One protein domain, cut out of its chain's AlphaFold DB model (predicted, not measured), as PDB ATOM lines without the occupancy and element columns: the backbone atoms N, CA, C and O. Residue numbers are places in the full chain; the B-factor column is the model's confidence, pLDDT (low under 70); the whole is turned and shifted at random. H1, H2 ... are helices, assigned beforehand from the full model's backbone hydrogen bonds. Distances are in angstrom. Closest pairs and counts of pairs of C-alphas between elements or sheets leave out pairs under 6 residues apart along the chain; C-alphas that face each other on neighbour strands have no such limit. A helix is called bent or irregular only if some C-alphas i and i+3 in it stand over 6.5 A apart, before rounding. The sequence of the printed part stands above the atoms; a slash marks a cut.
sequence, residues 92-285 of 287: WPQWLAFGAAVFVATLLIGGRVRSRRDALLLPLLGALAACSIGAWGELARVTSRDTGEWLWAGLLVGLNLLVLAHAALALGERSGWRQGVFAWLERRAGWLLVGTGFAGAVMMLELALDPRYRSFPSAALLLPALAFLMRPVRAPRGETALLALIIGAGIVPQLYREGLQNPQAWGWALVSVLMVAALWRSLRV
ATOM      1  N   TRP A  92      -5.988 -19.720  11.761       92.69
ATOM      2  CA  TRP A  92      -5.598 -18.654  10.833       92.69
ATOM      3  C   TRP A  92      -6.637 -18.366   9.732       92.69
ATOM      4  O   TRP A  92      -6.782 -17.186   9.408       92.69
ATOM      5  N   PRO A  93      -7.397 -19.341   9.170       95.44
ATOM      6  CA  PRO A  93      -8.384 -19.025   8.140       95.44
ATOM      7  C   PRO A  93      -9.532 -18.177   8.692       95.44
ATOM      8  O   PRO A  93      -9.971 -17.234   8.033       95.44
ATOM      9  N   GLN A  94      -9.991 -18.466   9.917       95.75
ATOM     10  CA  GLN A  94     -11.035 -17.687  10.583       95.75
ATOM     11  C   GLN A  94     -10.543 -16.266  10.873       95.75
ATOM     12  O   GLN A  94     -11.250 -15.300  10.585       95.75
ATOM     13  N   TRP A  95      -9.313 -16.124  11.373       94.62
ATOM     14  CA  TRP A  95      -8.715 -14.814  11.637       94.62
ATOM     15  C   TRP A  95      -8.446 -14.011  10.364       94.62
ATOM     16  O   TRP A  95      -8.640 -12.795  10.362       94.62
ATOM     17  N   LEU A  96      -8.071 -14.670   9.265       96.00
ATOM     18  CA  LEU A  96      -7.926 -14.026   7.962       96.00
ATOM     19  C   LEU A  96      -9.278 -13.533   7.436       96.00
ATOM     20  O   LEU A  96      -9.375 -12.387   7.001       96.00
ATOM     21  N   ALA A  97     -10.323 -14.362   7.510       97.50
ATOM     22  CA  ALA A  97     -11.673 -13.979   7.102       97.50
ATOM     23  C   ALA A  97     -12.206 -12.807   7.944       97.50
ATOM     24  O   ALA A  97     -12.718 -11.828   7.396       97.50
ATOM     25  N   PHE A  98     -12.018 -12.862   9.265       96.75
ATOM     26  CA  PHE A  98     -12.358 -11.768  10.172       96.75
ATOM     27  C   PHE A  98     -11.584 -10.487   9.837       96.75
ATOM     28  O   PHE A  98     -12.177  -9.417   9.700       96.75
ATOM     29  N   GLY A  99     -10.267 -10.588   9.647       97.62
ATOM     30  CA  GLY A  99      -9.419  -9.455   9.293       97.62
ATOM     31  C   GLY A  99      -9.811  -8.826   7.955       97.62
ATOM     32  O   GLY A  99      -9.904  -7.604   7.856       97.62
ATOM     33  N   ALA A 100     -10.128  -9.646   6.950       98.25
ATOM     34  CA  ALA A 100     -10.646  -9.184   5.666       98.25
ATOM     35  C   ALA A 100     -11.987  -8.451   5.828       98.25
ATOM     36  O   ALA A 100     -12.175  -7.385   5.241       98.25
ATOM     37  N   ALA A 101     -12.890  -8.961   6.671       98.31
ATOM     38  CA  ALA A 101     -14.158  -8.300   6.968       98.31
ATOM     39  C   ALA A 101     -13.952  -6.934   7.648       98.31
ATOM     40  O   ALA A 101     -14.544  -5.946   7.215       98.31
ATOM     41  N   VAL A 102     -13.073  -6.842   8.654       98.38
ATOM     42  CA  VAL A 102     -12.721  -5.571   9.319       98.38
ATOM     43  C   VAL A 102     -12.083  -4.588   8.334       98.38
ATOM     44  O   VAL A 102     -12.425  -3.403   8.328       98.38
ATOM     45  N   PHE A 103     -11.189  -5.069   7.470       98.44
ATOM     46  CA  PHE A 103     -10.542  -4.258   6.443       98.44
ATOM     47  C   PHE A 103     -11.568  -3.676   5.464       98.44
ATOM     48  O   PHE A 103     -11.631  -2.459   5.286       98.44
ATOM     49  N   VAL A 104     -12.426  -4.523   4.887       98.44
ATOM     50  CA  VAL A 104     -13.485  -4.097   3.961       98.44
ATOM     51  C   VAL A 104     -14.456  -3.142   4.655       98.44
ATOM     52  O   VAL A 104     -14.754  -2.081   4.107       98.44
ATOM     53  N   ALA A 105     -14.888  -3.444   5.881       98.25
ATOM     54  CA  ALA A 105     -15.746  -2.556   6.660       98.25
ATOM     55  C   ALA A 105     -15.096  -1.181   6.884       98.25
ATOM     56  O   ALA A 105     -15.764  -0.158   6.744       98.25
ATOM     57  N   THR A 106     -13.787  -1.134   7.152       98.12
ATOM     58  CA  THR A 106     -13.038   0.124   7.301       98.12
ATOM     59  C   THR A 106     -13.080   0.954   6.020       98.12
ATOM     60  O   THR A 106     -13.354   2.156   6.079       98.12
ATOM     61  N   LEU A 107     -12.874   0.323   4.858       97.50
ATOM     62  CA  LEU A 107     -12.962   0.998   3.561       97.50
ATOM     63  C   LEU A 107     -14.384   1.497   3.270       97.50
ATOM     64  O   LEU A 107     -14.555   2.621   2.807       97.50
ATOM     65  N   LEU A 108     -15.409   0.699   3.582       96.88
ATOM     66  CA  LEU A 108     -16.813   1.074   3.382       96.88
ATOM     67  C   LEU A 108     -17.233   2.239   4.288       96.88
ATOM     68  O   LEU A 108     -17.916   3.166   3.835       96.88
ATOM     69  N   ILE A 109     -16.804   2.224   5.552       96.25
ATOM     70  CA  ILE A 109     -17.061   3.302   6.513       96.25
ATOM     71  C   ILE A 109     -16.343   4.581   6.070       96.25
ATOM     72  O   ILE A 109     -16.986   5.629   5.981       96.25
ATOM     73  N   GLY A 110     -15.051   4.494   5.735       93.88
ATOM     74  CA  GLY A 110     -14.265   5.632   5.253       93.88
ATOM     75  C   GLY A 110     -14.767   6.191   3.918       93.88
ATOM     76  O   GLY A 110     -14.786   7.400   3.724       93.88
ATOM     77  N   GLY A 111     -15.263   5.343   3.019       93.81
ATOM     78  CA  GLY A 111     -15.818   5.769   1.738       93.81
ATOM     79  C   GLY A 111     -14.792   6.472   0.844       93.81
ATOM     80  O   GLY A 111     -13.605   6.143   0.838       93.81
ATOM     81  N   ARG A 112     -15.261   7.439   0.047       93.50
ATOM     82  CA  ARG A 112     -14.398   8.205  -0.858       93.50
ATOM     83  C   ARG A 112     -13.439   9.075  -0.046       93.50
ATOM     84  O   ARG A 112     -13.851   9.754   0.883       93.50
ATOM     85  N   VAL A 113     -12.161   9.056  -0.396       93.88
ATOM     86  CA  VAL A 113     -11.109   9.824   0.287       93.88
ATOM     87  C   VAL A 113     -10.888  11.182  -0.377       93.88
ATOM     88  O   VAL A 113     -11.132  11.350  -1.571       93.88
ATOM     89  N   ARG A 114     -10.403  12.158   0.400       89.69
ATOM     90  CA  ARG A 114     -10.243  13.557  -0.049       89.69
ATOM     91  C   ARG A 114      -8.850  13.875  -0.590       89.69
ATOM     92  O   ARG A 114      -8.689  14.835  -1.337       89.69
ATOM     93  N   SER A 115      -7.838  13.100  -0.205       93.69
ATOM     94  CA  SER A 115      -6.443  13.344  -0.574       93.69
ATOM     95  C   SER A 115      -5.698  12.047  -0.900       93.69
ATOM     96  O   SER A 115      -6.079  10.968  -0.447       93.69
ATOM     97  N   ARG A 116      -4.586  12.147  -1.651       93.31
ATOM     98  CA  ARG A 116      -3.690  11.001  -1.921       93.31
ATOM     99  C   ARG A 116      -3.146  10.381  -0.633       93.31
ATOM    100  O   ARG A 116      -2.974   9.172  -0.555       93.31
ATOM    101  N   ARG A 117      -2.905  11.209   0.387       94.12
ATOM    102  CA  ARG A 117      -2.473  10.747   1.707       94.12
ATOM    103  C   ARG A 117      -3.558   9.901   2.369       94.12
ATOM    104  O   ARG A 117      -3.256   8.816   2.845       94.12
ATOM    105  N   ASP A 118      -4.807  10.359   2.357       94.12
ATOM    106  CA  ASP A 118      -5.928   9.617   2.950       94.12
ATOM    107  C   ASP A 118      -6.207   8.306   2.197       94.12
ATOM    108  O   ASP A 118      -6.534   7.302   2.823       94.12
ATOM    109  N   ALA A 119      -5.989   8.289   0.876       94.75
ATOM    110  CA  ALA A 119      -6.063   7.081   0.050       94.75
ATOM    111  C   ALA A 119      -5.060   5.996   0.470       94.75
ATOM    112  O   ALA A 119      -5.355   4.812   0.338       94.75
ATOM    113  N   LEU A 120      -3.895   6.395   0.992       95.69
ATOM    114  CA  LEU A 120      -2.896   5.478   1.544       95.69
ATOM    115  C   LEU A 120      -3.190   5.130   3.007       95.69
ATOM    116  O   LEU A 120      -3.056   3.979   3.411       95.69
ATOM    117  N   LEU A 121      -3.604   6.108   3.815       96.81
ATOM    118  CA  LEU A 121      -3.818   5.909   5.249       96.81
ATOM    119  C   LEU A 121      -5.044   5.050   5.566       96.81
ATOM    120  O   LEU A 121      -5.000   4.293   6.530       96.81
ATOM    121  N   LEU A 122      -6.124   5.148   4.789       97.38
ATOM    122  CA  LEU A 122      -7.355   4.399   5.052       97.38
ATOM    123  C   LEU A 122      -7.171   2.866   4.973       97.38
ATOM    124  O   LEU A 122      -7.554   2.191   5.931       97.38
ATOM    125  N   PRO A 123      -6.567   2.281   3.915       97.75
ATOM    126  CA  PRO A 123      -6.287   0.845   3.896       97.75
ATOM    127  C   PRO A 123      -5.252   0.439   4.954       97.75
ATOM    128  O   PRO A 123      -5.414  -0.601   5.583       97.75
ATOM    129  N   LEU A 124      -4.232   1.263   5.226       98.00
ATOM    130  CA  LEU A 124      -3.268   0.976   6.299       98.00
ATOM    131  C   LEU A 124      -3.936   0.935   7.680       98.00
ATOM    132  O   LEU A 124      -3.627   0.058   8.481       98.00
ATOM    133  N   LEU A 125      -4.885   1.837   7.940       98.19
ATOM    134  CA  LEU A 125      -5.710   1.824   9.146       98.19
ATOM    135  C   LEU A 125      -6.542   0.538   9.228       98.19
ATOM    136  O   LEU A 125      -6.586  -0.083  10.287       98.19
ATOM    137  N   GLY A 126      -7.164   0.121   8.121       98.06
ATOM    138  CA  GLY A 126      -7.926  -1.127   8.055       98.06
ATOM    139  C   GLY A 126      -7.062  -2.357   8.335       98.06
ATOM    140  O   GLY A 126      -7.466  -3.223   9.105       98.06
ATOM    141  N   ALA A 127      -5.853  -2.412   7.768       98.19
ATOM    142  CA  ALA A 127      -4.913  -3.510   7.989       98.19
ATOM    143  C   ALA A 127      -4.409  -3.535   9.439       98.19
ATOM    144  O   ALA A 127      -4.413  -4.583  10.083       98.19
ATOM    145  N   LEU A 128      -4.047  -2.369   9.985       98.25
ATOM    146  CA  LEU A 128      -3.664  -2.229  11.388       98.25
ATOM    147  C   LEU A 128      -4.786  -2.694  12.318       98.25
ATOM    148  O   LEU A 128      -4.519  -3.410  13.282       98.25
ATOM    149  N   ALA A 129      -6.029  -2.301  12.040       98.19
ATOM    150  CA  ALA A 129      -7.180  -2.673  12.848       98.19
ATOM    151  C   ALA A 129      -7.493  -4.167  12.764       98.19
ATOM    152  O   ALA A 129      -7.707  -4.792  13.798       98.19
ATOM    153  N   ALA A 130      -7.453  -4.749  11.563       97.81
ATOM    154  CA  ALA A 130      -7.610  -6.184  11.354       97.81
ATOM    155  C   ALA A 130      -6.585  -6.984  12.174       97.81
ATOM    156  O   ALA A 130      -6.966  -7.871  12.937       97.81
ATOM    157  N   CYS A 131      -5.303  -6.615  12.091       96.94
ATOM    158  CA  CYS A 131      -4.239  -7.268  12.851       96.94
ATOM    159  C   CYS A 131      -4.379  -7.049  14.363       96.94
ATOM    160  O   CYS A 131      -4.241  -7.995  15.130       96.94
ATOM    161  N   SER A 132      -4.666  -5.820  14.804       97.50
ATOM    162  CA  SER A 132      -4.737  -5.473  16.231       97.50
ATOM    163  C   SER A 132      -5.930  -6.141  16.919       97.50
ATOM    164  O   SER A 132      -5.771  -6.781  17.956       97.50
ATOM    165  N   ILE A 133      -7.122  -6.049  16.320       97.44
ATOM    166  CA  ILE A 133      -8.348  -6.634  16.877       97.44
ATOM    167  C   ILE A 133      -8.302  -8.164  16.776       97.44
ATOM    168  O   ILE A 133      -8.678  -8.835  17.731       97.44
ATOM    169  N   GLY A 134      -7.798  -8.717  15.665       96.56
ATOM    170  CA  GLY A 134      -7.628 -10.164  15.507       96.56
ATOM    171  C   GLY A 134      -6.640 -10.751  16.518       96.56
ATOM    172  O   GLY A 134      -6.966 -11.711  17.208       96.56
ATOM    173  N   ALA A 135      -5.465 -10.134  16.682       95.81
ATOM    174  CA  ALA A 135      -4.475 -10.583  17.662       95.81
ATOM    175  C   ALA A 135      -4.971 -10.432  19.110       95.81
ATOM    176  O   ALA A 135      -4.684 -11.289  19.943       95.81
ATOM    177  N   TRP A 136      -5.740  -9.380  19.417       96.56
ATOM    178  CA  TRP A 136      -6.397  -9.256  20.720       96.56
ATOM    179  C   TRP A 136      -7.455 -10.343  20.939       96.56
ATOM    180  O   TRP A 136      -7.510 -10.918  22.022       96.56
ATOM    181  N   GLY A 137      -8.258 -10.654  19.921       95.50
ATOM    182  CA  GLY A 137      -9.257 -11.719  19.980       95.50
ATOM    183  C   GLY A 137      -8.636 -13.094  20.230       95.50
ATOM    184  O   GLY A 137      -9.117 -13.832  21.086       95.50
ATOM    185  N   GLU A 138      -7.535 -13.414  19.545       94.81
ATOM    186  CA  GLU A 138      -6.802 -14.663  19.780       94.81
ATOM    187  C   GLU A 138      -6.189 -14.699  21.182       94.81
ATOM    188  O   GLU A 138      -6.305 -15.706  21.879       94.81
ATOM    189  N   LEU A 139      -5.606 -13.586  21.638       93.75
ATOM    190  CA  LEU A 139      -5.071 -13.504  22.992       93.75
ATOM    191  C   LEU A 139      -6.170 -13.718  24.041       93.75
ATOM    192  O   LEU A 139      -5.991 -14.532  24.942       93.75
ATOM    193  N   ALA A 140      -7.319 -13.055  23.886       94.06
ATOM    194  CA  ALA A 140      -8.472 -13.209  24.768       94.06
ATOM    195  C   ALA A 140      -8.998 -14.652  24.777       94.06
ATOM    196  O   ALA A 140      -9.267 -15.194  25.844       94.06
ATOM    197  N   ARG A 141      -9.053 -15.325  23.619       92.44
ATOM    198  CA  ARG A 141      -9.444 -16.742  23.524       92.44
ATOM    199  C   ARG A 141      -8.567 -17.649  24.395       92.44
ATOM    200  O   ARG A 141      -9.066 -18.614  24.966       92.44
ATOM    201  N   VAL A 142      -7.271 -17.350  24.485       90.00
ATOM    202  CA  VAL A 142      -6.299 -18.122  25.275       90.00
ATOM    203  C   VAL A 142      -6.346 -17.740  26.759       90.00
ATOM    204  O   VAL A 142      -6.281 -18.609  27.636       90.00
ATOM    205  N   THR A 143      -6.448 -16.444  27.067       90.44
ATOM    206  CA  THR A 143      -6.281 -15.940  28.437       90.44
ATOM    207  C   THR A 143      -7.572 -15.830  29.234       90.44
ATOM    208  O   THR A 143      -7.492 -15.872  30.456       90.44
ATOM    209  N   SER A 144      -8.734 -15.692  28.590       90.69
ATOM    210  CA  SER A 144     -10.015 -15.531  29.283       90.69
ATOM    211  C   SER A 144     -10.524 -16.866  29.844       90.69
ATOM    212  O   SER A 144     -10.529 -17.910  29.178       90.69
ATOM    213  N   ARG A 145     -10.941 -16.832  31.106       88.50
ATOM    214  CA  ARG A 145     -11.331 -17.977  31.941       88.50
ATOM    215  C   ARG A 145     -12.746 -17.811  32.473       88.50
ATOM    216  O   ARG A 145     -13.488 -18.787  32.512       88.50
ATOM    217  N   ASP A 146     -13.110 -16.591  32.852       90.25
ATOM    218  CA  ASP A 146     -14.411 -16.257  33.423       90.25
ATOM    219  C   ASP A 146     -15.163 -15.190  32.612       90.25
ATOM    220  O   ASP A 146     -14.641 -14.568  31.682       90.25
ATOM    221  N   THR A 147     -16.432 -14.993  32.964       92.31
ATOM    222  CA  THR A 147     -17.332 -14.042  32.300       92.31
ATOM    223  C   THR A 147     -16.842 -12.595  32.394       92.31
ATOM    224  O   THR A 147     -17.067 -11.819  31.467       92.31
ATOM    225  N   GLY A 148     -16.174 -12.213  33.485       94.06
ATOM    226  CA  GLY A 148     -15.627 -10.870  33.675       94.06
ATOM    227  C   GLY A 148     -14.461 -10.591  32.728       94.06
ATOM    228  O   GLY A 148     -14.423  -9.537  32.094       94.06
ATOM    229  N   GLU A 149     -13.558 -11.556  32.556       92.69
ATOM    230  CA  GLU A 149     -12.453 -11.465  31.594       92.69
ATOM    231  C   GLU A 149     -12.958 -11.403  30.146       92.69
ATOM    232  O   GLU A 149     -12.451 -10.614  29.343       92.69
ATOM    233  N   TRP A 150     -13.990 -12.184  29.809       95.31
ATOM    234  CA  TRP A 150     -14.651 -12.104  28.502       95.31
ATOM    235  C   TRP A 150     -15.362 -10.766  28.281       95.31
ATOM    236  O   TRP A 150     -15.267 -10.192  27.193       95.31
ATOM    237  N   LEU A 151     -16.029 -10.233  29.309       97.12
ATOM    238  CA  LEU A 151     -16.652  -8.913  29.257       97.12
ATOM    239  C   LEU A 151     -15.600  -7.822  29.032       97.12
ATOM    240  O   LEU A 151     -15.778  -6.978  28.155       97.12
ATOM    241  N   TRP A 152     -14.487  -7.860  29.766       95.94
ATOM    242  CA  TRP A 152     -13.375  -6.924  29.590       95.94
ATOM    243  C   TRP A 152     -12.800  -6.982  28.171       95.94
ATOM    244  O   TRP A 152     -12.645  -5.946  27.519       95.94
ATOM    245  N   ALA A 153     -12.562  -8.187  27.645       96.88
ATOM    246  CA  ALA A 153     -12.094  -8.369  26.275       96.88
ATOM    247  C   ALA A 153     -13.074  -7.800  25.240       96.88
ATOM    248  O   ALA A 153     -12.649  -7.080  24.330       96.88
ATOM    249  N   GLY A 154     -14.374  -8.056  25.410       97.44
ATOM    250  CA  GLY A 154     -15.433  -7.520  24.556       97.44
ATOM    251  C   GLY A 154     -15.533  -5.992  24.604       97.44
ATOM    252  O   GLY A 154     -15.663  -5.351  23.559       97.44
ATOM    253  N   LEU A 155     -15.393  -5.387  25.788       97.81
ATOM    254  CA  LEU A 155     -15.366  -3.930  25.952       97.81
ATOM    255  C   LEU A 155     -14.187  -3.297  25.201       97.81
ATOM    256  O   LEU A 155     -14.367  -2.276  24.534       97.81
ATOM    257  N   LEU A 156     -13.004  -3.916  25.246       97.94
ATOM    258  CA  LEU A 156     -11.833  -3.437  24.507       97.94
ATOM    259  C   LEU A 156     -11.993  -3.586  22.992       97.94
ATOM    260  O   LEU A 156     -11.592  -2.681  22.255       97.94
ATOM    261  N   VAL A 157     -12.625  -4.663  22.513       98.00
ATOM    262  CA  VAL A 157     -12.997  -4.792  21.093       98.00
ATOM    263  C   VAL A 157     -13.965  -3.677  20.696       98.00
ATOM    264  O   VAL A 157     -13.720  -2.979  19.712       98.00
ATOM    265  N   GLY A 158     -15.020  -3.444  21.482       98.06
ATOM    266  CA  GLY A 158     -15.986  -2.371  21.235       98.06
ATOM    267  C   GLY A 158     -15.328  -0.990  21.179       98.06
ATOM    268  O   GLY A 158     -15.575  -0.217  20.253       98.06
ATOM    269  N   LEU A 159     -14.419  -0.704  22.114       98.12
ATOM    270  CA  LEU A 159     -13.640   0.532  22.127       98.12
ATOM    271  C   LEU A 159     -12.766   0.674  20.869       98.12
ATOM    272  O   LEU A 159     -12.779   1.730  20.237       98.12
ATOM    273  N   ASN A 160     -12.064  -0.390  20.466       98.38
ATOM    274  CA  ASN A 160     -11.258  -0.405  19.242       98.38
ATOM    275  C   ASN A 160     -12.107  -0.155  17.991       98.38
ATOM    276  O   ASN A 160     -11.702   0.627  17.135       98.38
ATOM    277  N   LEU A 161     -13.298  -0.754  17.899       98.31
ATOM    278  CA  LEU A 161     -14.220  -0.547  16.780       98.31
ATOM    279  C   LEU A 161     -14.756   0.891  16.724       98.31
ATOM    280  O   LEU A 161     -14.848   1.470  15.641       98.31
ATOM    281  N   LEU A 162     -15.058   1.505  17.873       98.31
ATOM    282  CA  LEU A 162     -15.476   2.910  17.935       98.31
ATOM    283  C   LEU A 162     -14.348   3.857  17.509       98.31
ATOM    284  O   LEU A 162     -14.588   4.802  16.752       98.31
ATOM    285  N   VAL A 163     -13.115   3.595  17.953       98.25
ATOM    286  CA  VAL A 163     -11.937   4.379  17.552       98.25
ATOM    287  C   VAL A 163     -11.604   4.165  16.072       98.25
ATOM    288  O   VAL A 163     -11.295   5.131  15.373       98.25
ATOM    289  N   LEU A 164     -11.745   2.939  15.561       98.44
ATOM    290  CA  LEU A 164     -11.595   2.617  14.141       98.44
ATOM    291  C   LEU A 164     -12.598   3.387  13.288       98.44
ATOM    292  O   LEU A 164     -12.202   4.069  12.345       98.44
ATOM    293  N   ALA A 165     -13.886   3.317  13.635       97.94
ATOM    294  CA  ALA A 165     -14.938   4.037  12.928       97.94
ATOM    295  C   ALA A 165     -14.667   5.546  12.944       97.94
ATOM    296  O   ALA A 165     -14.804   6.220  11.922       97.94
ATOM    297  N   HIS A 166     -14.213   6.067  14.086       97.62
ATOM    298  CA  HIS A 166     -13.848   7.466  14.226       97.62
ATOM    299  C   HIS A 166     -12.707   7.876  13.283       97.62
ATOM    300  O   HIS A 166     -12.829   8.868  12.559       97.62
ATOM    301  N   ALA A 167     -11.619   7.104  13.264       97.38
ATOM    302  CA  ALA A 167     -10.459   7.360  12.419       97.38
ATOM    303  C   ALA A 167     -10.779   7.185  10.924       97.38
ATOM    304  O   ALA A 167     -10.405   8.036  10.117       97.38
ATOM    305  N   ALA A 168     -11.537   6.150  10.552       97.38
ATOM    306  CA  ALA A 168     -11.936   5.890   9.170       97.38
ATOM    307  C   ALA A 168     -12.800   7.029   8.604       97.38
ATOM    308  O   ALA A 168     -12.498   7.572   7.541       97.38
ATOM    309  N   LEU A 169     -13.818   7.471   9.355       96.88
ATOM    310  CA  LEU A 169     -14.660   8.616   8.984       96.88
ATOM    311  C   LEU A 169     -13.884   9.944   8.959       96.88
ATOM    312  O   LEU A 169     -14.257  10.869   8.238       96.88
ATOM    313  N   ALA A 170     -12.810  10.065   9.745       95.25
ATOM    314  CA  ALA A 170     -11.963  11.253   9.732       95.25
ATOM    315  C   ALA A 170     -11.140  11.377   8.438       95.25
ATOM    316  O   ALA A 170     -10.912  12.508   7.994       95.25
ATOM    317  N   LEU A 171     -10.710  10.245   7.864       95.12
ATOM    318  CA  LEU A 171      -9.959  10.150   6.603       95.12
ATOM    319  C   LEU A 171     -10.879  10.260   5.373       95.12
ATOM    320  O   LEU A 171     -10.494  10.827   4.349       95.12
ATOM    321  N   GLY A 172     -12.108   9.767   5.507       93.44
ATOM    322  CA  GLY A 172     -13.152   9.799   4.492       93.44
ATOM    323  C   GLY A 172     -13.767  11.165   4.182       93.44
ATOM    324  O   GLY A 172     -13.609  12.151   4.909       93.44
ATOM    325  N   GLU A 173     -14.522  11.208   3.090       91.75
ATOM    326  CA  GLU A 173     -15.445  12.284   2.750       91.75
ATOM    327  C   GLU A 173     -16.687  12.217   3.650       91.75
ATOM    328  O   GLU A 173     -17.325  11.176   3.831       91.75
ATOM    329  N   ARG A 174     -17.031  13.359   4.248       90.00
ATOM    330  CA  ARG A 174     -18.083  13.464   5.263       90.00
ATOM    331  C   ARG A 174     -19.384  13.909   4.607       90.00
ATOM    332  O   ARG A 174     -19.765  15.066   4.734       90.00
ATOM    333  N   SER A 175     -20.044  12.997   3.902       89.31
ATOM    334  CA  SER A 175     -21.324  13.252   3.233       89.31
ATOM    335  C   SER A 175     -22.434  12.322   3.735       89.31
ATOM    336  O   SER A 175     -22.190  11.187   4.161       89.31
ATOM    337  N   GLY A 176     -23.675  12.821   3.725       92.81
ATOM    338  CA  GLY A 176     -24.861  12.078   4.162       92.81
ATOM    339  C   GLY A 176     -24.758  11.576   5.606       92.81
ATOM    340  O   GLY A 176     -24.373  12.310   6.518       92.81
ATOM    341  N   TRP A 177     -25.066  10.294   5.819       93.25
ATOM    342  CA  TRP A 177     -25.053   9.667   7.147       93.25
ATOM    343  C   TRP A 177     -23.669   9.695   7.823       93.25
ATOM    344  O   TRP A 177     -23.587   9.787   9.052       93.25
ATOM    345  N   ARG A 178     -22.574   9.685   7.042       95.25
ATOM    346  CA  ARG A 178     -21.195   9.687   7.563       95.25
ATOM    347  C   ARG A 178     -20.892  10.938   8.373       95.25
ATOM    348  O   ARG A 178     -20.202  10.859   9.386       95.25
ATOM    349  N   GLN A 179     -21.433  12.086   7.965       94.81
ATOM    350  CA  GLN A 179     -21.249  13.346   8.683       94.81
ATOM    351  C   GLN A 179     -21.904  13.305  10.069       94.81
ATOM    352  O   GLN A 179     -21.285  13.719  11.051       94.81
ATOM    353  N   GLY A 180     -23.126  12.771  10.160       95.94
ATOM    354  CA  GLY A 180     -23.855  12.642  11.423       95.94
ATOM    355  C   GLY A 180     -23.143  11.719  12.412       95.94
ATOM    356  O   GLY A 180     -22.912  12.099  13.563       95.94
ATOM    357  N   VAL A 181     -22.718  10.540  11.945       96.00
ATOM    358  CA  VAL A 181     -21.972   9.570  12.766       96.00
ATOM    359  C   VAL A 181     -20.614  10.132  13.182       96.00
ATOM    360  O   VAL A 181     -20.254  10.056  14.357       96.00
ATOM    361  N   PHE A 182     -19.886  10.765  12.258       96.75
ATOM    362  CA  PHE A 182     -18.611  11.403  12.573       96.75
ATOM    363  C   PHE A 182     -18.770  12.476  13.650       96.75
ATOM    364  O   PHE A 182     -18.017  12.467  14.617       96.75
ATOM    365  N   ALA A 183     -19.768  13.359  13.543       96.75
ATOM    366  CA  ALA A 183     -20.018  14.387  14.552       96.75
ATOM    367  C   ALA A 183     -20.391  13.785  15.920       96.75
ATOM    368  O   ALA A 183     -19.977  14.301  16.960       96.75
ATOM    369  N   TRP A 184     -21.149  12.684  15.941       96.81
ATOM    370  CA  TRP A 184     -21.487  11.971  17.175       96.81
ATOM    371  C   TRP A 184     -20.256  11.349  17.852       96.81
ATOM    372  O   TRP A 184     -20.136  11.451  19.079       96.81
ATOM    373  N   LEU A 185     -19.348  10.760  17.062       96.88
ATOM    374  CA  LEU A 185     -18.075  10.203  17.533       96.88
ATOM    375  C   LEU A 185     -17.097  11.301  17.953       96.88
ATOM    376  O   LEU A 185     -16.494  11.192  19.013       96.88
ATOM    377  N   GLU A 186     -16.983  12.385  17.185       96.31
ATOM    378  CA  GLU A 186     -16.108  13.527  17.481       96.31
ATOM    379  C   GLU A 186     -16.441  14.141  18.845       96.31
ATOM    380  O   GLU A 186     -15.543  14.381  19.648       96.31
ATOM    381  N   ARG A 187     -17.734  14.310  19.163       95.69
ATOM    382  CA  ARG A 187     -18.175  14.794  20.485       95.69
ATOM    383  C   ARG A 187     -17.773  13.868  21.636       95.69
ATOM    384  O   ARG A 187     -17.687  14.319  22.773       95.69
ATOM    385  N   ARG A 188     -17.552  12.582  21.356       96.69
ATOM    386  CA  ARG A 188     -17.163  11.554  22.332       96.69
ATOM    387  C   ARG A 188     -15.689  11.184  22.254       96.69
ATOM    388  O   ARG A 188     -15.233  10.414  23.090       96.69
ATOM    389  N   ALA A 189     -14.932  11.732  21.308       96.44
ATOM    390  CA  ALA A 189     -13.571  11.291  21.041       96.44
ATOM    391  C   ALA A 189     -12.648  11.485  22.253       96.44
ATOM    392  O   ALA A 189     -11.824  10.620  22.535       96.44
ATOM    393  N   GLY A 190     -12.849  12.554  23.032       96.44
ATOM    394  CA  GLY A 190     -12.155  12.751  24.308       96.44
ATOM    395  C   GLY A 190     -12.430  11.644  25.329       96.44
ATOM    396  O   GLY A 190     -11.506  11.175  25.984       96.44
ATOM    397  N   TRP A 191     -13.676  11.175  25.425       96.88
ATOM    398  CA  TRP A 191     -14.046  10.055  26.296       96.88
ATOM    399  C   TRP A 191     -13.534   8.714  25.774       96.88
ATOM    400  O   TRP A 191     -13.133   7.877  26.572       96.88
ATOM    401  N   LEU A 192     -13.481   8.519  24.453       97.56
ATOM    402  CA  LEU A 192     -12.844   7.342  23.853       97.56
ATOM    403  C   LEU A 192     -11.339   7.311  24.160       97.56
ATOM    404  O   LEU A 192     -10.809   6.257  24.512       97.56
ATOM    405  N   LEU A 193     -10.661   8.461  24.094       98.06
ATOM    406  CA  LEU A 193      -9.258   8.587  24.491       98.06
ATOM    407  C   LEU A 193      -9.069   8.273  25.979       98.06
ATOM    408  O   LEU A 193      -8.206   7.470  26.316       98.06
ATOM    409  N   VAL A 194      -9.879   8.868  26.861       97.75
ATOM    410  CA  VAL A 194      -9.808   8.607  28.310       97.75
ATOM    411  C   VAL A 194     -10.109   7.141  28.620       97.75
ATOM    412  O   VAL A 194      -9.375   6.541  29.392       97.75
ATOM    413  N   GLY A 195     -11.116   6.534  27.986       97.94
ATOM    414  CA  GLY A 195     -11.425   5.111  28.148       97.94
ATOM    415  C   GLY A 195     -10.276   4.209  27.695       97.94
ATOM    416  O   GLY A 195      -9.934   3.247  28.379       97.94
ATOM    417  N   THR A 196      -9.613   4.568  26.593       97.69
ATOM    418  CA  THR A 196      -8.421   3.852  26.115       97.69
ATOM    419  C   THR A 196      -7.244   4.022  27.077       97.69
ATOM    420  O   THR A 196      -6.569   3.051  27.411       97.69
ATOM    421  N   GLY A 197      -7.002   5.245  27.554       97.88
ATOM    422  CA  GLY A 197      -5.961   5.524  28.538       97.88
ATOM    423  C   GLY A 197      -6.227   4.820  29.868       97.88
ATOM    424  O   GLY A 197      -5.298   4.289  30.460       97.88
ATOM    425  N   PHE A 198      -7.485   4.742  30.306       98.31
ATOM    426  CA  PHE A 198      -7.894   4.005  31.501       98.31
ATOM    427  C   PHE A 198      -7.603   2.514  31.357       98.31
ATOM    428  O   PHE A 198      -6.927   1.944  32.209       98.31
ATOM    429  N   ALA A 199      -8.023   1.904  30.248       97.75
ATOM    430  CA  ALA A 199      -7.692   0.520  29.939       97.75
ATOM    431  C   ALA A 199      -6.169   0.286  29.954       97.75
ATOM    432  O   ALA A 199      -5.693  -0.667  30.571       97.75
ATOM    433  N   GLY A 200      -5.398   1.188  29.338       97.50
ATOM    434  CA  GLY A 200      -3.936   1.134  29.354       97.50
ATOM    435  C   GLY A 200      -3.319   1.286  30.738       97.50
ATOM    436  O   GLY A 200      -2.376   0.569  31.053       97.50
ATOM    437  N   ALA A 201      -3.862   2.159  31.583       97.69
ATOM    438  CA  ALA A 201      -3.403   2.341  32.953       97.69
ATOM    439  C   ALA A 201      -3.678   1.099  33.811       97.69
ATOM    440  O   ALA A 201      -2.775   0.652  34.514       97.69
ATOM    441  N   VAL A 202      -4.875   0.506  33.709       96.56
ATOM    442  CA  VAL A 202      -5.220  -0.745  34.406       96.56
ATOM    443  C   VAL A 202      -4.252  -1.855  34.002       96.56
ATOM    444  O   VAL A 202      -3.574  -2.414  34.859       96.56
ATOM    445  N   MET A 203      -4.100  -2.108  32.700       95.44
ATOM    446  CA  MET A 203      -3.215  -3.162  32.197       95.44
ATOM    447  C   MET A 203      -1.734  -2.903  32.524       95.44
ATOM    448  O   MET A 203      -0.988  -3.841  32.805       95.44
ATOM    449  N   MET A 204      -1.297  -1.637  32.534       96.56
ATOM    450  CA  MET A 204       0.058  -1.273  32.954       96.56
ATOM    451  C   MET A 204       0.277  -1.553  34.440       96.56
ATOM    452  O   MET A 204       1.305  -2.117  34.795       96.56
ATOM    453  N   LEU A 205      -0.664  -1.176  35.308       95.12
ATOM    454  CA  LEU A 205      -0.557  -1.430  36.745       95.12
ATOM    455  C   LEU A 205      -0.546  -2.928  37.044       95.12
ATOM    456  O   LEU A 205       0.272  -3.378  37.839       95.12
ATOM    457  N   GLU A 206      -1.391  -3.703  36.369       92.38
ATOM    458  CA  GLU A 206      -1.397  -5.159  36.498       92.38
ATOM    459  C   GLU A 206      -0.037  -5.769  36.137       92.38
ATOM    460  O   GLU A 206       0.496  -6.561  36.908       92.38
ATOM    461  N   LEU A 207       0.573  -5.359  35.021       91.75
ATOM    462  CA  LEU A 207       1.898  -5.848  34.619       91.75
ATOM    463  C   LEU A 207       3.031  -5.305  35.502       91.75
ATOM    464  O   LEU A 207       3.993  -6.012  35.790       91.75
ATOM    465  N   ALA A 208       2.941  -4.058  35.953       90.69
ATOM    466  CA  ALA A 208       3.967  -3.451  36.790       90.69
ATOM    467  C   ALA A 208       3.952  -4.001  38.223       90.69
ATOM    468  O   ALA A 208       4.999  -3.990  38.866       90.69
ATOM    469  N   LEU A 209       2.803  -4.470  38.726       88.94
ATOM    470  CA  LEU A 209       2.638  -4.962  40.096       88.94
ATOM    471  C   LEU A 209       2.630  -6.491  40.185       88.94
ATOM    472  O   LEU A 209       3.364  -7.022  41.021       88.94
ATOM    473  N   ASP A 210       1.898  -7.183  39.310       86.06
ATOM    474  CA  ASP A 210       1.761  -8.647  39.298       86.06
ATOM    475  C   ASP A 210       1.804  -9.240  37.865       86.06
ATOM    476  O   ASP A 210       0.790  -9.678  37.308       86.06
ATOM    477  N   PRO A 211       2.993  -9.266  37.229       83.75
ATOM    478  CA  PRO A 211       3.140  -9.720  35.843       83.75
ATOM    479  C   PRO A 211       3.112 -11.241  35.659       83.75
ATOM    480  O   PRO A 211       3.007 -11.713  34.526       83.75
ATOM    481  N   ARG A 212       3.265 -12.034  36.731       81.25
ATOM    482  CA  ARG A 212       3.746 -13.430  36.651       81.25
ATOM    483  C   ARG A 212       2.903 -14.327  35.739       81.25
ATOM    484  O   ARG A 212       3.451 -15.233  35.104       81.25
ATOM    485  N   TYR A 213       1.598 -14.077  35.681       81.50
ATOM    486  CA  TYR A 213       0.622 -14.901  34.964       81.50
ATOM    487  C   TYR A 213      -0.184 -14.128  33.915       81.50
ATOM    488  O   TYR A 213      -1.191 -14.631  33.420       81.50
ATOM    489  N   ARG A 214       0.260 -12.917  33.557       86.94
ATOM    490  CA  ARG A 214      -0.471 -12.009  32.665       86.94
ATOM    491  C   ARG A 214       0.270 -11.794  31.355       86.94
ATOM    492  O   ARG A 214       1.439 -11.415  31.340       86.94
ATOM    493  N   SER A 215      -0.424 -12.019  30.247       90.00
ATOM    494  CA  SER A 215       0.099 -11.741  28.908       90.00
ATOM    495  C   SER A 215       0.092 -10.243  28.593       90.00
ATOM    496  O   SER A 215      -0.663  -9.474  29.182       90.00
ATOM    497  N   PHE A 216       0.919  -9.828  27.632       92.12
ATOM    498  CA  PHE A 216       1.032  -8.429  27.222       92.12
ATOM    499  C   PHE A 216      -0.110  -8.022  26.273       92.12
ATOM    500  O   PHE A 216      -0.197  -8.563  25.168       92.12
ATOM    501  N   PRO A 217      -0.950  -7.034  26.625       92.56
ATOM    502  CA  PRO A 217      -2.123  -6.666  25.836       92.56
ATOM    503  C   PRO A 217      -1.812  -5.609  24.759       92.56
ATOM    504  O   PRO A 217      -2.640  -4.758  24.438       92.56
ATOM    505  N   SER A 218      -0.614  -5.653  24.168       96.12
ATOM    506  CA  SER A 218      -0.128  -4.661  23.193       96.12
ATOM    507  C   SER A 218      -1.086  -4.475  22.014       96.12
ATOM    508  O   SER A 218      -1.361  -3.346  21.604       96.12
ATOM    509  N   ALA A 219      -1.647  -5.575  21.504       95.25
ATOM    510  CA  ALA A 219      -2.588  -5.560  20.387       95.25
ATOM    511  C   ALA A 219      -3.892  -4.805  20.709       95.25
ATOM    512  O   ALA A 219      -4.447  -4.157  19.826       95.25
ATOM    513  N   ALA A 220      -4.342  -4.808  21.969       96.38
ATOM    514  CA  ALA A 220      -5.575  -4.136  22.380       96.38
ATOM    515  C   ALA A 220      -5.480  -2.604  22.318       96.38
ATOM    516  O   ALA A 220      -6.500  -1.928  22.194       96.38
ATOM    517  N   LEU A 221      -4.270  -2.048  22.438       97.31
ATOM    518  CA  LEU A 221      -4.055  -0.603  22.553       97.31
ATOM    519  C   LEU A 221      -3.328   0.018  21.363       97.31
ATOM    520  O   LEU A 221      -3.354   1.239  21.226       97.31
ATOM    521  N   LEU A 222      -2.696  -0.783  20.504       98.19
ATOM    522  CA  LEU A 222      -1.900  -0.275  19.388       98.19
ATOM    523  C   LEU A 222      -2.720   0.618  18.445       98.19
ATOM    524  O   LEU A 222      -2.306   1.737  18.135       98.19
ATOM    525  N   LEU A 223      -3.894   0.141  18.020       98.25
ATOM    526  CA  LEU A 223      -4.788   0.884  17.137       98.25
ATOM    527  C   LEU A 223      -5.207   2.235  17.744       98.25
ATOM    528  O   LEU A 223      -4.970   3.260  17.099       98.25
ATOM    529  N   PRO A 224      -5.797   2.298  18.955       97.94
ATOM    530  CA  PRO A 224      -6.239   3.571  19.496       97.94
ATOM    531  C   PRO A 224      -5.074   4.485  19.899       97.94
ATOM    532  O   PRO A 224      -5.185   5.697  19.708       97.94
ATOM    533  N   ALA A 225      -3.934   3.941  20.349       98.06
ATOM    534  CA  ALA A 225      -2.722   4.726  20.588       98.06
ATOM    535  C   ALA A 225      -2.294   5.478  19.322       98.06
ATOM    536  O   ALA A 225      -2.112   6.693  19.352       98.06
ATOM    537  N   LEU A 226      -2.187   4.780  18.187       98.19
ATOM    538  CA  LEU A 226      -1.788   5.390  16.920       98.19
ATOM    539  C   LEU A 226      -2.856   6.339  16.366       98.19
ATOM    540  O   LEU A 226      -2.515   7.431  15.910       98.19
ATOM    541  N   ALA A 227      -4.139   5.974  16.451       97.44
ATOM    542  CA  ALA A 227      -5.236   6.814  15.978       97.44
ATOM    543  C   ALA A 227      -5.243   8.186  16.678       97.44
ATOM    544  O   ALA A 227      -5.254   9.225  16.010       97.44
ATOM    545  N   PHE A 228      -5.157   8.203  18.012       97.88
ATOM    546  CA  PHE A 228      -5.124   9.446  18.786       97.88
ATOM    547  C   PHE A 228      -3.759  10.138  18.764       97.88
ATOM    548  O   PHE A 228      -3.697  11.364  18.876       97.88
ATOM    549  N   LEU A 229      -2.663   9.402  18.555       97.25
ATOM    550  CA  LEU A 229      -1.358  10.012  18.311       97.25
ATOM    551  C   LEU A 229      -1.376  10.812  17.010       97.25
ATOM    552  O   LEU A 229      -0.889  11.939  16.991       97.25
ATOM    553  N   MET A 230      -1.923  10.252  15.929       95.75
ATOM    554  CA  MET A 230      -2.005  10.917  14.628       95.75
ATOM    555  C   MET A 230      -3.020  12.062  14.630       95.75
ATOM    556  O   MET A 230      -2.756  13.112  14.038       95.75
ATOM    557  N   ARG A 231      -4.151  11.876  15.315       95.06
ATOM    558  CA  ARG A 231      -5.230  12.856  15.416       95.06
ATOM    559  C   ARG A 231      -5.578  13.113  16.889       95.06
ATOM    560  O   ARG A 231      -6.519  12.509  17.400       95.06
ATOM    561  N   PRO A 232      -4.841  14.008  17.573       96.12
ATOM    562  CA  PRO A 232      -5.122  14.328  18.966       96.12
ATOM    563  C   PRO A 232      -6.485  15.006  19.100       96.12
ATOM    564  O   PRO A 232      -6.908  15.772  18.229       96.12
ATOM    565  N   VAL A 233      -7.160  14.733  20.212       96.06
ATOM    566  CA  VAL A 233      -8.533  15.181  20.473       96.06
ATOM    567  C   VAL A 233      -8.607  15.949  21.783       96.06
ATOM    568  O   VAL A 233      -7.725  15.863  22.632       96.06
ATOM    569  N   ARG A 234      -9.670  16.731  21.956       94.00
ATOM    570  CA  ARG A 234      -9.913  17.449  23.210       94.00
ATOM    571  C   ARG A 234     -10.399  16.460  24.266       94.00
ATOM    572  O   ARG A 234     -11.382  15.764  24.030       94.00
ATOM    573  N   ALA A 235      -9.742  16.436  25.421       94.31
ATOM    574  CA  ALA A 235     -10.091  15.560  26.535       94.31
ATOM    575  C   ALA A 235      -9.955  16.281  27.894       94.31
ATOM    576  O   ALA A 235      -9.250  17.296  27.983       94.31
ATOM    577  N   PRO A 236     -10.627  15.785  28.950       94.00
ATOM    578  CA  PRO A 236     -10.445  16.256  30.322       94.00
ATOM    579  C   PRO A 236      -8.970  16.202  30.751       94.00
ATOM    580  O   PRO A 236      -8.312  15.166  30.640       94.00
ATOM    581  N   ARG A 237      -8.415  17.346  31.174       93.19
ATOM    582  CA  ARG A 237      -6.962  17.495  31.377       93.19
ATOM    583  C   ARG A 237      -6.434  16.703  32.570       93.19
ATOM    584  O   ARG A 237      -5.350  16.142  32.453       93.19
ATOM    585  N   GLY A 238      -7.163  16.678  33.688       94.56
ATOM    586  CA  GLY A 238      -6.708  16.017  34.915       94.56
ATOM    587  C   GLY A 238      -6.575  14.511  34.720       94.56
ATOM    588  O   GLY A 238      -5.514  13.938  34.944       94.56
ATOM    589  N   GLU A 239      -7.624  13.901  34.183       96.19
ATOM    590  CA  GLU A 239      -7.727  12.480  33.874       96.19
ATOM    591  C   GLU A 239      -6.692  12.084  32.820       96.19
ATOM    592  O   GLU A 239      -5.935  11.141  33.016       96.19
ATOM    593  N   THR A 240      -6.586  12.849  31.728       96.69
ATOM    594  CA  THR A 240      -5.612  12.564  30.662       96.69
ATOM    595  C   THR A 240      -4.169  12.636  31.175       96.69
ATOM    596  O   THR A 240      -3.352  11.787  30.820       96.69
ATOM    597  N   ALA A 241      -3.843  13.622  32.021       97.19
ATOM    598  CA  ALA A 241      -2.511  13.758  32.606       97.19
ATOM    599  C   ALA A 241      -2.199  12.631  33.601       97.19
ATOM    600  O   ALA A 241      -1.107  12.068  33.551       97.19
ATOM    601  N   LEU A 242      -3.162  12.264  34.452       97.81
ATOM    602  CA  LEU A 242      -3.021  11.155  35.393       97.81
ATOM    603  C   LEU A 242      -2.784   9.827  34.664       97.81
ATOM    604  O   LEU A 242      -1.862   9.093  35.007       97.81
ATOM    605  N   LEU A 243      -3.572   9.537  33.627       98.19
ATOM    606  CA  LEU A 243      -3.422   8.319  32.829       98.19
ATOM    607  C   LEU A 243      -2.063   8.274  32.119       98.19
ATOM    608  O   LEU A 243      -1.400   7.238  32.128       98.19
ATOM    609  N   ALA A 244      -1.610   9.401  31.560       97.81
ATOM    610  CA  ALA A 244      -0.289   9.494  30.945       97.81
ATOM    611  C   ALA A 244       0.836   9.253  31.965       97.81
ATOM    612  O   ALA A 244       1.807   8.568  31.647       97.81
ATOM    613  N   LEU A 245       0.690   9.774  33.188       97.94
ATOM    614  CA  LEU A 245       1.644   9.562  34.273       97.94
ATOM    615  C   LEU A 245       1.693   8.093  34.703       97.94
ATOM    616  O   LEU A 245       2.785   7.542  34.781       97.94
ATOM    617  N   ILE A 246       0.543   7.451  34.940       97.94
ATOM    618  CA  ILE A 246       0.479   6.042  35.364       97.94
ATOM    619  C   ILE A 246       1.116   5.137  34.308       97.94
ATOM    620  O   ILE A 246       1.986   4.328  34.629       97.94
ATOM    621  N   ILE A 247       0.717   5.297  33.041       97.88
ATOM    622  CA  ILE A 247       1.263   4.489  31.948       97.88
ATOM    623  C   ILE A 247       2.764   4.755  31.809       97.88
ATOM    624  O   ILE A 247       3.546   3.812  31.767       97.88
ATOM    625  N   GLY A 248       3.180   6.025  31.784       97.44
ATOM    626  CA  GLY A 248       4.580   6.412  31.623       97.44
ATOM    627  C   GLY A 248       5.481   5.905  32.750       97.44
ATOM    628  O   GLY A 248       6.540   5.338  32.483       97.44
ATOM    629  N   ALA A 249       5.039   6.048  34.000       97.12
ATOM    630  CA  ALA A 249       5.772   5.592  35.177       97.12
ATOM    631  C   ALA A 249       5.920   4.062  35.219       97.12
ATOM    632  O   ALA A 249       6.914   3.573  35.750       97.12
ATOM    633  N   GLY A 250       4.980   3.311  34.635       96.31
ATOM    634  CA  GLY A 250       5.026   1.847  34.582       96.31
ATOM    635  C   GLY A 250       6.000   1.258  33.550       96.31
ATOM    636  O   GLY A 250       6.389   0.099  33.686       96.31
ATOM    637  N   ILE A 251       6.459   2.036  32.559       96.25
ATOM    638  CA  ILE A 251       7.311   1.533  31.459       96.25
ATOM    639  C   ILE A 251       8.667   1.017  31.959       96.25
ATOM    640  O   ILE A 251       9.124  -0.037  31.521       96.25
ATOM    641  N   VAL A 252       9.329   1.748  32.859       95.06
ATOM    642  CA  VAL A 252      10.651   1.347  33.370       95.06
ATOM    643  C   VAL A 252      10.540   0.156  34.333       95.06
ATOM    644  O   VAL A 252      11.239  -0.834  34.105       95.06
ATOM    645  N   PRO A 253       9.651   0.169  35.350       93.81
ATOM    646  CA  PRO A 253       9.465  -0.973  36.241       93.81
ATOM    647  C   PRO A 253       9.084  -2.259  35.512       93.81
ATOM    648  O   PRO A 253       9.616  -3.314  35.854       93.81
ATOM    649  N   GLN A 254       8.209  -2.190  34.499       94.00
ATOM    650  CA  GLN A 254       7.832  -3.390  33.751       94.00
ATOM    651  C   GLN A 254       9.029  -3.946  32.963       94.00
ATOM    652  O   GLN A 254       9.349  -5.114  33.125       94.00
ATOM    653  N   LEU A 255       9.792  -3.123  32.227       92.94
ATOM    654  CA  LEU A 255      10.986  -3.609  31.511       92.94
ATOM    655  C   LEU A 255      12.041  -4.205  32.451       92.94
ATOM    656  O   LEU A 255      12.666  -5.209  32.116       92.94
ATOM    657  N   TYR A 256      12.231  -3.600  33.627       91.50
ATOM    658  CA  TYR A 256      13.177  -4.100  34.621       91.50
ATOM    659  C   TYR A 256      12.784  -5.487  35.143       91.50
ATOM    660  O   TYR A 256      13.635  -6.367  35.239       91.50
ATOM    661  N   ARG A 257      11.495  -5.702  35.444       89.12
ATOM    662  CA  ARG A 257      10.989  -7.000  35.920       89.12
ATOM    663  C   ARG A 257      11.004  -8.077  34.837       89.12
ATOM    664  O   ARG A 257      11.221  -9.241  35.147       89.12
ATOM    665  N   GLU A 258      10.754  -7.690  33.591       87.56
ATOM    666  CA  GLU A 258      10.650  -8.610  32.455       87.56
ATOM    667  C   GLU A 258      11.989  -9.024  31.850       87.56
ATOM    668  O   GLU A 258      12.088 -10.073  31.210       87.56
ATOM    669  N   GLY A 259      13.013  -8.196  32.042       86.12
ATOM    670  CA  GLY A 259      14.304  -8.361  31.400       86.12
ATOM    671  C   GLY A 259      14.302  -7.900  29.940       86.12
ATOM    672  O   GLY A 259      13.316  -7.972  29.206       86.12
ATOM    673  N   LEU A 260      15.466  -7.439  29.486       87.94
ATOM    674  CA  LEU A 260      15.622  -6.821  28.163       87.94
ATOM    675  C   LEU A 260      15.594  -7.827  27.002       87.94
ATOM    676  O   LEU A 260      15.541  -7.415  25.845       87.94
ATOM    677  N   GLN A 261      15.625  -9.128  27.299       87.81
ATOM    678  CA  GLN A 261      15.580 -10.202  26.304       87.81
ATOM    679  C   GLN A 261      14.148 -10.561  25.878       87.81
ATOM    680  O   GLN A 261      13.973 -11.334  24.940       87.81
ATOM    681  N   ASN A 262      13.124 -10.011  26.543       89.38
ATOM    682  CA  ASN A 262      11.727 -10.315  26.258       89.38
ATOM    683  C   ASN A 262      11.156  -9.364  25.177       89.38
ATOM    684  O   ASN A 262      10.835  -8.208  25.479       89.38
ATOM    685  N   PRO A 263      10.969  -9.811  23.919       91.06
ATOM    686  CA  PRO A 263      10.433  -8.967  22.852       91.06
ATOM    687  C   PRO A 263       8.972  -8.561  23.094       91.06
ATOM    688  O   PRO A 263       8.552  -7.497  22.638       91.06
ATOM    689  N   GLN A 264       8.194  -9.359  23.833       92.00
ATOM    690  CA  GLN A 264       6.803  -9.027  24.155       92.00
ATOM    691  C   GLN A 264       6.734  -7.834  25.123       92.00
ATOM    692  O   GLN A 264       5.904  -6.939  24.936       92.00
ATOM    693  N   ALA A 265       7.662  -7.767  26.086       92.81
ATOM    694  CA  ALA A 265       7.797  -6.642  27.014       92.81
ATOM    695  C   ALA A 265       8.208  -5.345  26.302       92.81
ATOM    696  O   ALA A 265       7.675  -4.270  26.598       92.81
ATOM    697  N   TRP A 266       9.098  -5.442  25.309       94.88
ATOM    698  CA  TRP A 266       9.437  -4.318  24.432       94.88
ATOM    699  C   TRP A 266       8.258  -3.865  23.574       94.88
ATOM    700  O   TRP A 266       8.019  -2.664  23.448       94.88
ATOM    701  N   GLY A 267       7.484  -4.807  23.027       95.62
ATOM    702  CA  GLY A 267       6.250  -4.499  22.308       95.62
ATOM    703  C   GLY A 267       5.267  -3.713  23.177       95.62
ATOM    704  O   GLY A 267       4.748  -2.683  22.749       95.62
ATOM    705  N   TRP A 268       5.062  -4.146  24.423       96.56
ATOM    706  CA  TRP A 268       4.212  -3.434  25.380       96.56
ATOM    707  C   TRP A 268       4.756  -2.051  25.750       96.56
ATOM    708  O   TRP A 268       3.994  -1.080  25.776       96.56
ATOM    709  N   ALA A 269       6.069  -1.931  25.971       97.12
ATOM    710  CA  ALA A 269       6.724  -0.649  26.223       97.12
ATOM    711  C   ALA A 269       6.499   0.330  25.065       97.12
ATOM    712  O   ALA A 269       6.107   1.472  25.293       97.12
ATOM    713  N   LEU A 270       6.683  -0.128  23.822       97.88
ATOM    714  CA  LEU A 270       6.474   0.683  22.627       97.88
ATOM    715  C   LEU A 270       5.029   1.185  22.539       97.88
ATOM    716  O   LEU A 270       4.811   2.385  22.374       97.88
ATOM    717  N   VAL A 271       4.038   0.301  22.697       98.12
ATOM    718  CA  VAL A 271       2.619   0.704  22.679       98.12
ATOM    719  C   VAL A 271       2.299   1.672  23.819       98.12
ATOM    720  O   VAL A 271       1.571   2.643  23.615       98.12
ATOM    721  N   SER A 272       2.896   1.470  24.991       98.19
ATOM    722  CA  SER A 272       2.736   2.360  26.144       98.19
ATOM    723  C   SER A 272       3.316   3.752  25.879       98.19
ATOM    724  O   SER A 272       2.653   4.749  26.155       98.19
ATOM    725  N   VAL A 273       4.498   3.849  25.259       98.44
ATOM    726  CA  VAL A 273       5.081   5.128  24.817       98.44
ATOM    727  C   VAL A 273       4.176   5.818  23.796       98.44
ATOM    728  O   VAL A 273       3.910   7.014  23.926       98.44
ATOM    729  N   LEU A 274       3.661   5.080  22.807       98.44
ATOM    730  CA  LEU A 274       2.726   5.621  21.815       98.44
ATOM    731  C   LEU A 274       1.451   6.153  22.483       98.44
ATOM    732  O   LEU A 274       0.986   7.238  22.133       98.44
ATOM    733  N   MET A 275       0.925   5.434  23.478       98.50
ATOM    734  CA  MET A 275      -0.246   5.856  24.244       98.50
ATOM    735  C   MET A 275       0.029   7.123  25.060       98.50
ATOM    736  O   MET A 275      -0.748   8.075  25.002       98.50
ATOM    737  N   VAL A 276       1.153   7.181  25.778       98.38
ATOM    738  CA  VAL A 276       1.573   8.376  26.530       98.38
ATOM    739  C   VAL A 276       1.723   9.570  25.591       98.38
ATOM    740  O   VAL A 276       1.229  10.656  25.893       98.38
ATOM    741  N   ALA A 277       2.331   9.375  24.421       98.31
ATOM    742  CA  ALA A 277       2.461  10.419  23.415       98.31
ATOM    743  C   ALA A 277       1.092  10.880  22.874       98.31
ATOM    744  O   ALA A 277       0.882  12.083  22.699       98.31
ATOM    745  N   ALA A 278       0.141   9.965  22.660       97.94
ATOM    746  CA  ALA A 278      -1.224  10.292  22.243       97.94
ATOM    747  C   ALA A 278      -1.974  11.130  23.295       97.94
ATOM    748  O   ALA A 278      -2.557  12.172  22.967       97.94
ATOM    749  N   LEU A 279      -1.905  10.719  24.565       97.69
ATOM    750  CA  LEU A 279      -2.481  11.446  25.702       97.69
ATOM    751  C   LEU A 279      -1.835  12.832  25.842       97.69
ATOM    752  O   LEU A 279      -2.529  13.849  25.909       97.69
ATOM    753  N   TRP A 280      -0.505  12.902  25.778       97.06
ATOM    754  CA  TRP A 280       0.255  14.146  25.887       97.06
ATOM    755  C   TRP A 280      -0.048  15.141  24.763       97.06
ATOM    756  O   TRP A 280      -0.233  16.335  25.012       97.06
ATOM    757  N   ARG A 281      -0.140  14.678  23.509       96.94
ATOM    758  CA  ARG A 281      -0.535  15.542  22.385       96.94
ATOM    759  C   ARG A 281      -1.954  16.076  22.559       96.94
ATOM    760  O   ARG A 281      -2.197  17.238  22.241       96.94
ATOM    761  N   SER A 282      -2.855  15.261  23.095       95.81
ATOM    762  CA  SER A 282      -4.250  15.631  23.349       95.81
ATOM    763  C   SER A 282      -4.393  16.673  24.470       95.81
ATOM    764  O   SER A 282      -5.217  17.578  24.359       95.81
ATOM    765  N   LEU A 283      -3.507  16.668  25.479       93.44
ATOM    766  CA  LEU A 283      -3.429  17.733  26.499       93.44
ATOM    767  C   LEU A 283      -3.118  19.120  25.911       93.44
ATOM    768  O   LEU A 283      -3.551  20.144  26.453       93.44
ATOM    769  N   ARG A 284      -2.361  19.161  24.806       91.56
ATOM    770  CA  ARG A 284      -1.932  20.402  24.141       91.56
ATOM    771  C   ARG A 284      -2.986  20.986  23.200       91.56
ATOM    772  O   ARG A 284      -2.821  22.121  22.752       91.56
ATOM    773  N   VAL A 285      -4.063  20.256  22.905       90.25
ATOM    774  CA  VAL A 285      -5.159  20.770  22.077       90.25
ATOM    775  C   VAL A 285      -5.891  21.859  22.868       90.25
ATOM    776  O   VAL A 285      -6.493  21.602  23.912       90.25
TER     777      VAL A 285
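This is residues 92 to 285 of the 287 residues of an uncharacterized protein of Ricinus communis (UniProt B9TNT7). Seven helices form an up-and-down bundle, each running against the bundle helix before it in the chain, with short H6 in the middle, H1, H2 and H3 on one side of it and H5, H7 and H8 on the other. Short H4 packs on residues 162 to 170 of H3, outside the bundle. The printed part has 194 residues, with eight named helices, H1 to H8 in chain order, and no named strand: all helix. It is compact, with a radius of gyration of the C-alphas of 16.6 A and spans of 50 by 43 by 32 A.

H2, the longest helix, residues 116 to 143, spans 40.7 A. H1 is residues 92 to 110, from C-alpha 92 at (-5.598, -18.654, 10.833). H3, residues 147 to 171, spans 36.1 A. H4 is residues 177 to 186, H5 189 to 209 and H6 218 to 230. H7, residues 237 to 258, spans 31.5 A, and H8, residues 263 to 283, ends with C-alpha 283 at (-3.429, 17.733, 26.499). H6 is irregular, C-alphas 220 and 223 being 7.3 A apart; H7 only just, C-alphas 249 and 252 being 6.7 A apart.

H2 and H3, a hairpin, touch at a shallow tilt of 3 degrees, with closest C-alphas Asp 118 and Leu 171, 5.5 A. H3 and H6 touch through residues 156 to 167 of H3, closest at C-alphas Val 163 and Pro 224, 6.1 A. H6 and H8 touch, closest at C-alphas Leu 229 and Ala 278, 3.9 A. H1 and H8 are apart. Every O i to N i+4 pair is within hydrogen-bond range in H1, H3, H4, H5 and H8; H2 has 23 of 24, H6 7 of 9 and H7 15 of 18.

The farthest C-alphas, Gly 176 and Gly 259, are 51.9 A apart. The printed part has no cut, no link is long, and no printed residue is under 70 in pLDDT.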